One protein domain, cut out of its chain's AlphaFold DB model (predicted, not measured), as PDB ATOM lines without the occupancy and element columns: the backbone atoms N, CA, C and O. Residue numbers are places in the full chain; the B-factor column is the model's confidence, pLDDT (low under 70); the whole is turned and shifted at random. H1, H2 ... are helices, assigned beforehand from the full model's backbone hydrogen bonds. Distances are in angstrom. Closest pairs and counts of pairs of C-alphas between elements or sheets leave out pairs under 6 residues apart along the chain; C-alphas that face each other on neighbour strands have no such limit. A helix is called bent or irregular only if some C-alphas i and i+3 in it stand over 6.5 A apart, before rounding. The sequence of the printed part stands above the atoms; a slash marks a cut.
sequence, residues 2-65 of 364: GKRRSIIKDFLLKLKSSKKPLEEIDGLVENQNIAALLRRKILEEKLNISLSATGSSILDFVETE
ATOM      1  N   GLY A   2     246.548 271.681 106.037       54.78
ATOM      2  CA  GLY A   2     246.547 273.151 106.211       54.78
ATOM      3  C   GLY A   2     245.569 273.710 107.260       54.78
ATOM      4  O   GLY A   2     245.964 274.527 108.085       54.78
ATOM      5  N   LYS A   3     244.326 273.207 107.313       60.94
ATOM      6  CA  LYS A   3     243.270 273.718 108.218       60.94
ATOM      7  C   LYS A   3     243.592 273.520 109.712       60.94
ATOM      8  O   LYS A   3     243.446 274.444 110.499       60.94
ATOM      9  N   ARG A   4     244.129 272.350 110.097       60.97
ATOM     10  CA  ARG A   4     244.568 272.061 111.484       60.97
ATOM     11  C   ARG A   4     245.768 272.913 111.920       60.97
ATOM     12  O   ARG A   4     245.828 273.325 113.072       60.97
ATOM     13  N   ARG A   5     246.708 273.203 111.009       63.72
ATOM     14  CA  ARG A   5     247.844 274.101 111.293       63.72
ATOM     15  C   ARG A   5     247.398 275.551 111.503       63.72
ATOM     16  O   ARG A   5     247.993 276.222 112.337       63.72
ATOM     17  N   SER A   6     246.368 276.007 110.784       71.19
ATOM     18  CA  SER A   6     245.754 277.329 110.993       71.19
ATOM     19  C   SER A   6     245.182 277.449 112.406       71.19
ATOM     20  O   SER A   6     245.596 278.317 113.158       71.19
ATOM     21  N   ILE A   7     244.359 276.478 112.809       78.94
ATOM     22  CA  ILE A   7     243.692 276.458 114.121       78.94
ATOM     23  C   ILE A   7     244.698 276.501 115.286       78.94
ATOM     24  O   ILE A   7     244.510 277.235 116.251       78.94
ATOM     25  N   ILE A   8     245.799 275.742 115.204       81.88
ATOM     26  CA  ILE A   8     246.838 275.746 116.251       81.88
ATOM     27  C   ILE A   8     247.513 277.120 116.359       81.88
ATOM     28  O   ILE A   8     247.770 277.585 117.468       81.88
ATOM     29  N   LYS A   9     247.794 277.781 115.229       82.88
ATOM     30  CA  LYS A   9     248.364 279.134 115.233       82.88
ATOM     31  C   LYS A   9     247.407 280.140 115.874       82.88
ATOM     32  O   LYS A   9     247.862 280.960 116.667       82.88
ATOM     33  N   ASP A  10     246.113 280.031 115.590       83.25
ATOM     34  CA  ASP A  10     245.088 280.915 116.153       83.25
ATOM     35  C   ASP A  10     245.007 280.772 117.683       83.25
ATOM     36  O   ASP A  10     245.012 281.769 118.410       83.25
ATOM     37  N   PHE A  11     245.042 279.534 118.195       85.00
ATOM     38  CA  PHE A  11     245.114 279.281 119.638       85.00
ATOM     39  C   PHE A  11     246.384 279.854 120.272       85.00
ATOM     40  O   PHE A  11     246.307 280.487 121.325       85.00
ATOM     41  N   LEU A  12     247.546 279.676 119.635       84.31
ATOM     42  CA  LEU A  12     248.811 280.221 120.137       84.31
ATOM     43  C   LEU A  12     248.793 281.753 120.193       84.31
ATOM     44  O   LEU A  12     249.252 282.322 121.178       84.31
ATOM     45  N   LEU A  13     248.238 282.430 119.183       85.00
ATOM     46  CA  LEU A  13     248.105 283.891 119.177       85.00
ATOM     47  C   LEU A  13     247.208 284.385 120.316       85.00
ATOM     48  O   LEU A  13     247.588 285.310 121.034       85.00
ATOM     49  N   LYS A  14     246.061 283.730 120.531       82.81
ATOM     50  CA  LYS A  14     245.159 284.052 121.644       82.81
ATOM     51  C   LYS A  14     245.866 283.886 122.991       82.81
ATOM     52  O   LYS A  14     245.839 284.794 123.818       82.81
ATOM     53  N   LEU A  15     246.580 282.776 123.176       85.69
ATOM     54  CA  LEU A  15     247.307 282.472 124.410       85.69
ATOM     55  C   LEU A  15     248.484 283.423 124.667       85.69
ATOM     56  O   LEU A  15     248.751 283.746 125.819       85.69
ATOM     57  N   LYS A  16     249.150 283.948 123.632       80.25
ATOM     58  CA  LYS A  16     250.222 284.951 123.794       80.25
ATOM     59  C   LYS A  16     249.755 286.241 124.460       80.25
ATOM     60  O   LYS A  16     250.531 286.867 125.171       80.25
ATOM     61  N   SER A  17     248.502 286.629 124.231       80.81
ATOM     62  CA  SER A  17     247.909 287.817 124.857       80.81
ATOM     63  C   SER A  17     247.458 287.590 126.307       80.81
ATOM     64  O   SER A  17     247.154 288.549 127.017       80.81
ATOM     65  N   SER A  18     247.436 286.336 126.771       84.81
ATOM     66  CA  SER A  18     247.014 285.985 128.125       84.81
ATOM     67  C   SER A  18     248.125 286.215 129.155       84.81
ATOM     68  O   SER A  18     249.302 285.936 128.925       84.81
ATOM     69  N   LYS A  19     247.728 286.643 130.360       79.94
ATOM     70  CA  LYS A  19     248.608 286.682 131.539       79.94
ATOM     71  C   LYS A  19     248.888 285.286 132.113       79.94
ATOM     72  O   LYS A  19     249.848 285.127 132.866       79.94
ATOM     73  N   LYS A  20     248.067 284.283 131.783       84.62
ATOM     74  CA  LYS A  20     248.137 282.912 132.308       84.62
ATOM     75  C   LYS A  20     247.936 281.846 131.216       84.62
ATOM     76  O   LYS A  20     247.063 280.983 131.329       84.62
ATOM     77  N   PRO A  21     248.793 281.830 130.182       84.12
ATOM     78  CA  PRO A  21     248.588 280.999 128.997       84.12
ATOM     79  C   PRO A  21     248.489 279.497 129.293       84.12
ATOM     80  O   PRO A  21     247.720 278.795 128.653       84.12
ATOM     81  N   LEU A  22     249.228 278.970 130.274       85.25
ATOM     82  CA  LEU A  22     249.205 277.534 130.592       85.25
ATOM     83  C   LEU A  22     247.955 277.093 131.375       85.25
ATOM     84  O   LEU A  22     247.650 275.901 131.421       85.25
ATOM     85  N   GLU A  23     247.258 278.027 132.029       82.00
ATOM     86  CA  GLU A  23     246.023 277.748 132.774       82.00
ATOM     87  C   GLU A  23     244.795 277.753 131.864       82.00
ATOM     88  O   GLU A  23     243.890 276.956 132.079       82.00
ATOM     89  N   GLU A  24     244.791 278.590 130.827       85.56
ATOM     90  CA  GLU A  24     243.640 278.774 129.936       85.56
ATOM     91  C   GLU A  24     243.494 277.686 128.863       85.56
ATOM     92  O   GLU A  24     242.418 277.538 128.291       85.56
ATOM     93  N   ILE A  25     244.545 276.905 128.592       87.38
ATOM     94  CA  ILE A  25     244.551 275.888 127.525       87.38
ATOM     95  C   ILE A  25     243.444 274.848 127.707       87.38
ATOM     96  O   ILE A  25     242.763 274.531 126.736       87.38
ATOM     97  N   ASP A  26     243.232 274.358 128.930       82.31
ATOM     98  CA  ASP A  26     242.209 273.339 129.212       82.31
ATOM     99  C   ASP A  26     240.780 273.849 128.964       82.31
ATOM    100  O   ASP A  26     239.879 273.062 128.703       82.31
ATOM    101  N   GLY A  27     240.563 275.169 129.004       82.81
ATOM    102  CA  GLY A  27     239.282 275.787 128.647       82.81
ATOM    103  C   GLY A  27     239.133 276.097 127.153       82.81
ATOM    104  O   GLY A  27     238.061 276.512 126.722       82.81
ATOM    105  N   LEU A  28     240.199 275.943 126.361       83.56
ATOM    106  CA  LEU A  28     240.225 276.265 124.929       83.56
ATOM    107  C   LEU A  28     240.186 275.028 124.034       83.56
ATOM    108  O   LEU A  28     239.751 275.129 122.887       83.56
ATOM    109  N   VAL A  29     240.679 273.889 124.521       85.81
ATOM    110  CA  VAL A  29     240.733 272.639 123.760       85.81
ATOM    111  C   VAL A  29     240.276 271.466 124.619       85.81
ATOM    112  O   VAL A  29     240.756 271.278 125.728       85.81
ATOM    113  N   GLU A  30     239.383 270.643 124.070       84.19
ATOM    114  CA  GLU A  30     238.898 269.427 124.741       84.19
ATOM    115  C   GLU A  30     239.895 268.266 124.624       84.19
ATOM    116  O   GLU A  30     239.942 267.379 125.464       84.19
ATOM    117  N   ASN A  31     240.717 268.248 123.572       88.44
ATOM    118  CA  ASN A  31     241.630 267.140 123.320       88.44
ATOM    119  C   ASN A  31     242.972 267.335 124.047       88.44
ATOM    120  O   ASN A  31     243.751 268.229 123.697       88.44
ATOM    121  N   GLN A  32     243.291 266.440 124.984       88.00
ATOM    122  CA  GLN A  32     244.513 266.526 125.795       88.00
ATOM    123  C   GLN A  32     245.821 266.414 124.996       88.00
ATOM    124  O   GLN A  32     246.822 267.027 125.378       88.00
ATOM    125  N   ASN A  33     245.837 265.728 123.848       89.94
ATOM    126  CA  ASN A  33     247.020 265.707 122.976       89.94
ATOM    127  C   ASN A  33     247.283 267.088 122.360       89.94
ATOM    128  O   ASN A  33     248.432 267.534 122.271       89.94
ATOM    129  N   ILE A  34     246.218 267.796 121.973       90.38
ATOM    130  CA  ILE A  34     246.316 269.175 121.478       90.38
ATOM    131  C   ILE A  34     246.727 270.113 122.619       90.38
ATOM    132  O   ILE A  34     247.614 270.946 122.423       90.38
ATOM    133  N   ALA A  35     246.152 269.947 123.813       90.62
ATOM    134  CA  ALA A  35     246.514 270.726 124.996       90.62
ATOM    135  C   ALA A  35     248.012 270.599 125.321       90.62
ATOM    136  O   ALA A  35     248.704 271.605 125.504       90.62
ATOM    137  N   ALA A  36     248.546 269.373 125.317       91.56
ATOM    138  CA  ALA A  36     249.961 269.118 125.562       91.56
ATOM    139  C   ALA A  36     250.872 269.744 124.496       91.56
ATOM    140  O   ALA A  36     251.901 270.343 124.827       91.56
ATOM    141  N   LEU A  37     250.477 269.673 123.220       92.81
ATOM    142  CA  LEU A  37     251.190 270.334 122.127       92.81
ATOM    143  C   LEU A  37     251.236 271.858 122.308       92.81
ATOM    144  O   LEU A  37     252.307 272.446 122.160       92.81
ATOM    145  N   LEU A  38     250.102 272.488 122.632       92.75
ATOM    146  CA  LEU A  38     250.016 273.937 122.838       92.75
ATOM    147  C   LEU A  38     250.885 274.387 124.015       92.75
ATOM    148  O   LEU A  38     251.683 275.311 123.855       92.75
ATOM    149  N   ARG A  39     250.802 273.698 125.165       92.81
ATOM    150  CA  ARG A  39     251.653 273.987 126.333       92.81
ATOM    151  C   ARG A  39     253.130 273.921 125.969       92.81
ATOM    152  O   ARG A  39     253.876 274.849 126.273       92.81
ATOM    153  N   ARG A  40     253.545 272.854 125.277       93.94
ATOM    154  CA  ARG A  40     254.930 272.685 124.829       93.94
ATOM    155  C   ARG A  40     255.367 273.813 123.898       93.94
ATOM    156  O   ARG A  40     256.415 274.395 124.138       93.94
ATOM    157  N   LYS A  41     254.571 274.153 122.879       93.50
ATOM    158  CA  LYS A  41     254.904 275.215 121.911       93.50
ATOM    159  C   LYS A  41     255.061 276.581 122.576       93.50
ATOM    160  O   LYS A  41     255.991 277.306 122.251       93.50
ATOM    161  N   ILE A  42     254.201 276.901 123.541       92.56
ATOM    162  CA  ILE A  42     254.310 278.138 124.326       92.56
ATOM    163  C   ILE A  42     255.616 278.167 125.122       92.56
ATOM    164  O   ILE A  42     256.271 279.205 125.165       92.56
ATOM    165  N   LEU A  43     256.005 277.047 125.738       93.38
ATOM    166  CA  LEU A  43     257.273 276.950 126.464       93.38
ATOM    167  C   LEU A  43     258.483 277.052 125.527       93.38
ATOM    168  O   LEU A  43     259.404 277.799 125.838       93.38
ATOM    169  N   GLU A  44     258.467 276.356 124.386       95.00
ATOM    170  CA  GLU A  44     259.522 276.423 123.361       95.00
ATOM    171  C   GLU A  44     259.749 277.867 122.888       95.00
ATOM    172  O   GLU A  44     260.883 278.338 122.876       95.00
ATOM    173  N   GLU A  45     258.674 278.597 122.569       91.81
ATOM    174  CA  GLU A  45     258.761 279.991 122.122       91.81
ATOM    175  C   GLU A  45     259.176 280.948 123.247       91.81
ATOM    176  O   GLU A  45     260.042 281.796 123.046       91.81
ATOM    177  N   LYS A  46     258.582 280.821 124.442       91.19
ATOM    178  CA  LYS A  46     258.853 281.721 125.574       91.19
ATOM    179  C   LYS A  46     260.277 281.577 126.109       91.19
ATOM    180  O   LYS A  46     260.850 282.559 126.571       91.19
ATOM    181  N   LEU A  47     260.810 280.357 126.106       94.19
ATOM    182  CA  LEU A  47     262.138 280.046 126.639       94.19
ATOM    183  C   LEU A  47     263.209 279.961 125.544       94.19
ATOM    184  O   LEU A  47     264.379 279.805 125.875       94.19
ATOM    185  N   ASN A  48     262.827 280.071 124.268       95.94
ATOM    186  CA  ASN A  48     263.709 279.896 123.113       95.94
ATOM    187  C   ASN A  48     264.483 278.559 123.147       95.94
ATOM    188  O   ASN A  48     265.698 278.513 122.957       95.94
ATOM    189  N   ILE A  49     263.768 277.462 123.420       97.56
ATOM    190  CA  ILE A  49     264.310 276.092 123.482       97.56
ATOM    191  C   ILE A  49     263.523 275.144 122.572       97.56
ATOM    192  O   ILE A  49     262.397 275.430 122.178       97.56
ATOM    193  N   SER A  50     264.091 273.970 122.288       95.75
ATOM    194  CA  SER A  50     263.398 272.873 121.599       95.75
ATOM    195  C   SER A  50     263.061 271.751 122.579       95.75
ATOM    196  O   SER A  50     263.935 271.259 123.286       95.75
ATOM    197  N   LEU A  51     261.803 271.308 122.586       96.12
ATOM    198  CA  LEU A  51     261.294 270.172 123.362       96.12
ATOM    199  C   LEU A  51     260.800 269.060 122.414       96.12
ATOM    200  O   LEU A  51     259.815 268.354 122.669       96.12
ATOM    201  N   SER A  52     261.479 268.921 121.272       94.12
ATOM    202  CA  SER A  52     261.156 267.951 120.219       94.12
ATOM    203  C   SER A  52     261.150 266.508 120.734       94.12
ATOM    204  O   SER A  52     260.158 265.806 120.525       94.12
ATOM    205  N   ALA A  53     262.183 266.100 121.478       94.50
ATOM    206  CA  ALA A  53     262.274 264.775 122.094       94.50
ATOM    207  C   ALA A  53     261.146 264.530 123.110       94.50
ATOM    208  O   ALA A  53     260.459 263.515 123.035       94.50
ATOM    209  N   THR A  54     260.878 265.497 123.997       93.81
ATOM    210  CA  THR A  54     259.850 265.379 125.045       93.81
ATOM    211  C   THR A  54     258.459 265.105 124.485       93.81
ATOM    212  O   THR A  54     257.714 264.318 125.053       93.81
ATOM    213  N   GLY A  55     258.070 265.718 123.369       91.00
ATOM    214  CA  GLY A  55     256.777 265.392 122.754       91.00
ATOM    215  C   GLY A  55     256.872 264.527 121.507       91.00
ATOM    216  O   GLY A  55     255.947 264.565 120.700       91.00
ATOM    217  N   SER A  56     257.962 263.771 121.359       91.12
ATOM    218  CA  SER A  56     258.030 262.569 120.519       91.12
ATOM    219  C   SER A  56     257.707 261.355 121.396       91.12
ATOM    220  O   SER A  56     258.549 260.498 121.647       91.12
ATOM    221  N   SER A  57     256.494 261.348 121.952       84.62
ATOM    222  CA  SER A  57     256.005 260.306 122.855       84.62
ATOM    223  C   SER A  57     254.901 259.503 122.175       84.62
ATOM    224  O   SER A  57     254.099 260.069 121.435       84.62
ATOM    225  N   ILE A  58     254.855 258.202 122.462       86.06
ATOM    226  CA  ILE A  58     253.767 257.307 122.045       86.06
ATOM    227  C   ILE A  58     252.549 257.380 122.977       86.06
ATOM    228  O   ILE A  58     251.539 256.740 122.709       86.06
ATOM    229  N   LEU A  59     252.648 258.116 124.090       84.62
ATOM    230  CA  LEU A  59     251.548 258.252 125.041       84.62
ATOM    231  C   LEU A  59     250.380 259.018 124.418       84.62
ATOM    232  O   LEU A  59     250.553 260.150 123.965       84.62
ATOM    233  N   ASP A  60     249.191 258.422 124.488       85.94
ATOM    234  CA  ASP A  60     247.937 259.116 124.228       85.94
ATOM    235  C   ASP A  60     247.438 259.780 125.518       85.94
ATOM    236  O   ASP A  60     247.011 259.122 126.469       85.94
ATOM    237  N   PHE A  61     247.491 261.112 125.559       85.38
ATOM    238  CA  PHE A  61     247.057 261.872 126.724       85.38
ATOM    239  C   PHE A  61     245.536 261.849 126.916       85.38
ATOM    240  O   PHE A  61     245.079 262.082 128.035       85.38
ATOM    241  N   VAL A  62     244.759 261.513 125.877       85.06
ATOM    242  CA  VAL A  62     243.303 261.319 125.981       85.06
ATOM    243  C   VAL A  62     242.992 260.052 126.781       85.06
ATOM    244  O   VAL A  62     242.124 260.069 127.646       85.06
ATOM    245  N   GLU A  63     243.745 258.964 126.594       77.75
ATOM    246  CA  GLU A  63     243.545 257.726 127.370       77.75
ATOM    247  C   GLU A  63     243.862 257.880 128.865       77.75
ATOM    248  O   GLU A  63     243.378 257.108 129.708       77.75
ATOM    249  N   THR A  64     244.702 258.864 129.188       69.12
ATOM    250  CA  THR A  64     245.097 259.205 130.559       69.12
ATOM    251  C   THR A  64     244.209 260.273 131.200       69.12
ATOM    252  O   THR A  64     244.337 260.531 132.400       69.12
ATOM    253  N   GLU A  65     243.300 260.879 130.432       66.31
ATOM    254  CA  GLU A  65     242.401 261.929 130.901       66.31
ATOM    255  C   GLU A  65     241.487 261.412 132.023       66.31
ATOM    256  O   GLU A  65     240.961 260.299 131.976       66.31
TER     257      GLU A  65
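Overview. This is residues 2 to 65 of the 364 residues of an uncharacterized protein of Staphylothermus hellenicus (strain DSM 12710 / JCM 10830 / BK20S6-10-b1 / P8) (UniProt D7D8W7). The longest helix, H3, has the short helix H2 folded against it as a helical hairpin, while H1 runs in at a slant so that its later part packs on the middle of H3 and its residues 2 to 7 stick out. After H3 a long stretch with no named element, residues 48 to 65, folds back in a wide loop toward the end of H3 where that helix begins. The printed part has 64 residues with three named helices, in the order H1, H2, H3, and no named strand; the class is all helix. The whole is compact, with a radius of gyration of the C-alphas of 11.8 A and spans of 31 by 27 by 26 A.

Arrangement. H1, residues 2 to 16, and H2, residues 21 to 27, only just touch, with 3 pairs of C-alphas within 8 A, and touch only at the corner by their tight link. H1 touches H2 with residue 15 alone; the closest C-alphas of the two helices, those of Leu 15 and Pro 21, are 5.0 A apart. H1 and H2 run opposite ways at a steep tilt of 56 degrees. H3, residues 32 to 47, touches H1 with residues 38 to 42 alone, the closest C-alphas being those of Leu 12 and Leu 38, 6.9 A apart. H1 and H3 run the same way at a steep tilt of 57 degrees. H2 and H3 touch and form a helical hairpin, opposite ways at a shallow tilt of 14 degrees; their closest C-alphas, of Leu 22 and Arg 39, are 6.1 A apart. In H1 and H3 every O i to N i+4 pair is within hydrogen-bond range; in H2 0 of 3 are, beside 1 of 4 O i to N i+3 pairs.

Along the chain. H1 begins at C-alpha 2 (246.547, 273.151, 106.211) and is 21.5 A long. H2 is only just irregular: C-alphas 23 and 26 are 6.8 A apart. H3 is 22.2 A long and ends at C-alpha 47 (262.138, 280.046, 126.639).

Size, cuts and confidence. The two C-alphas farthest apart, of Lys 19 and Ile 58, are 31.3 A apart. The printed part has no cut, and both links are tight. The model's pLDDT is under 70 at residues 2 to 5 and 64 to 65.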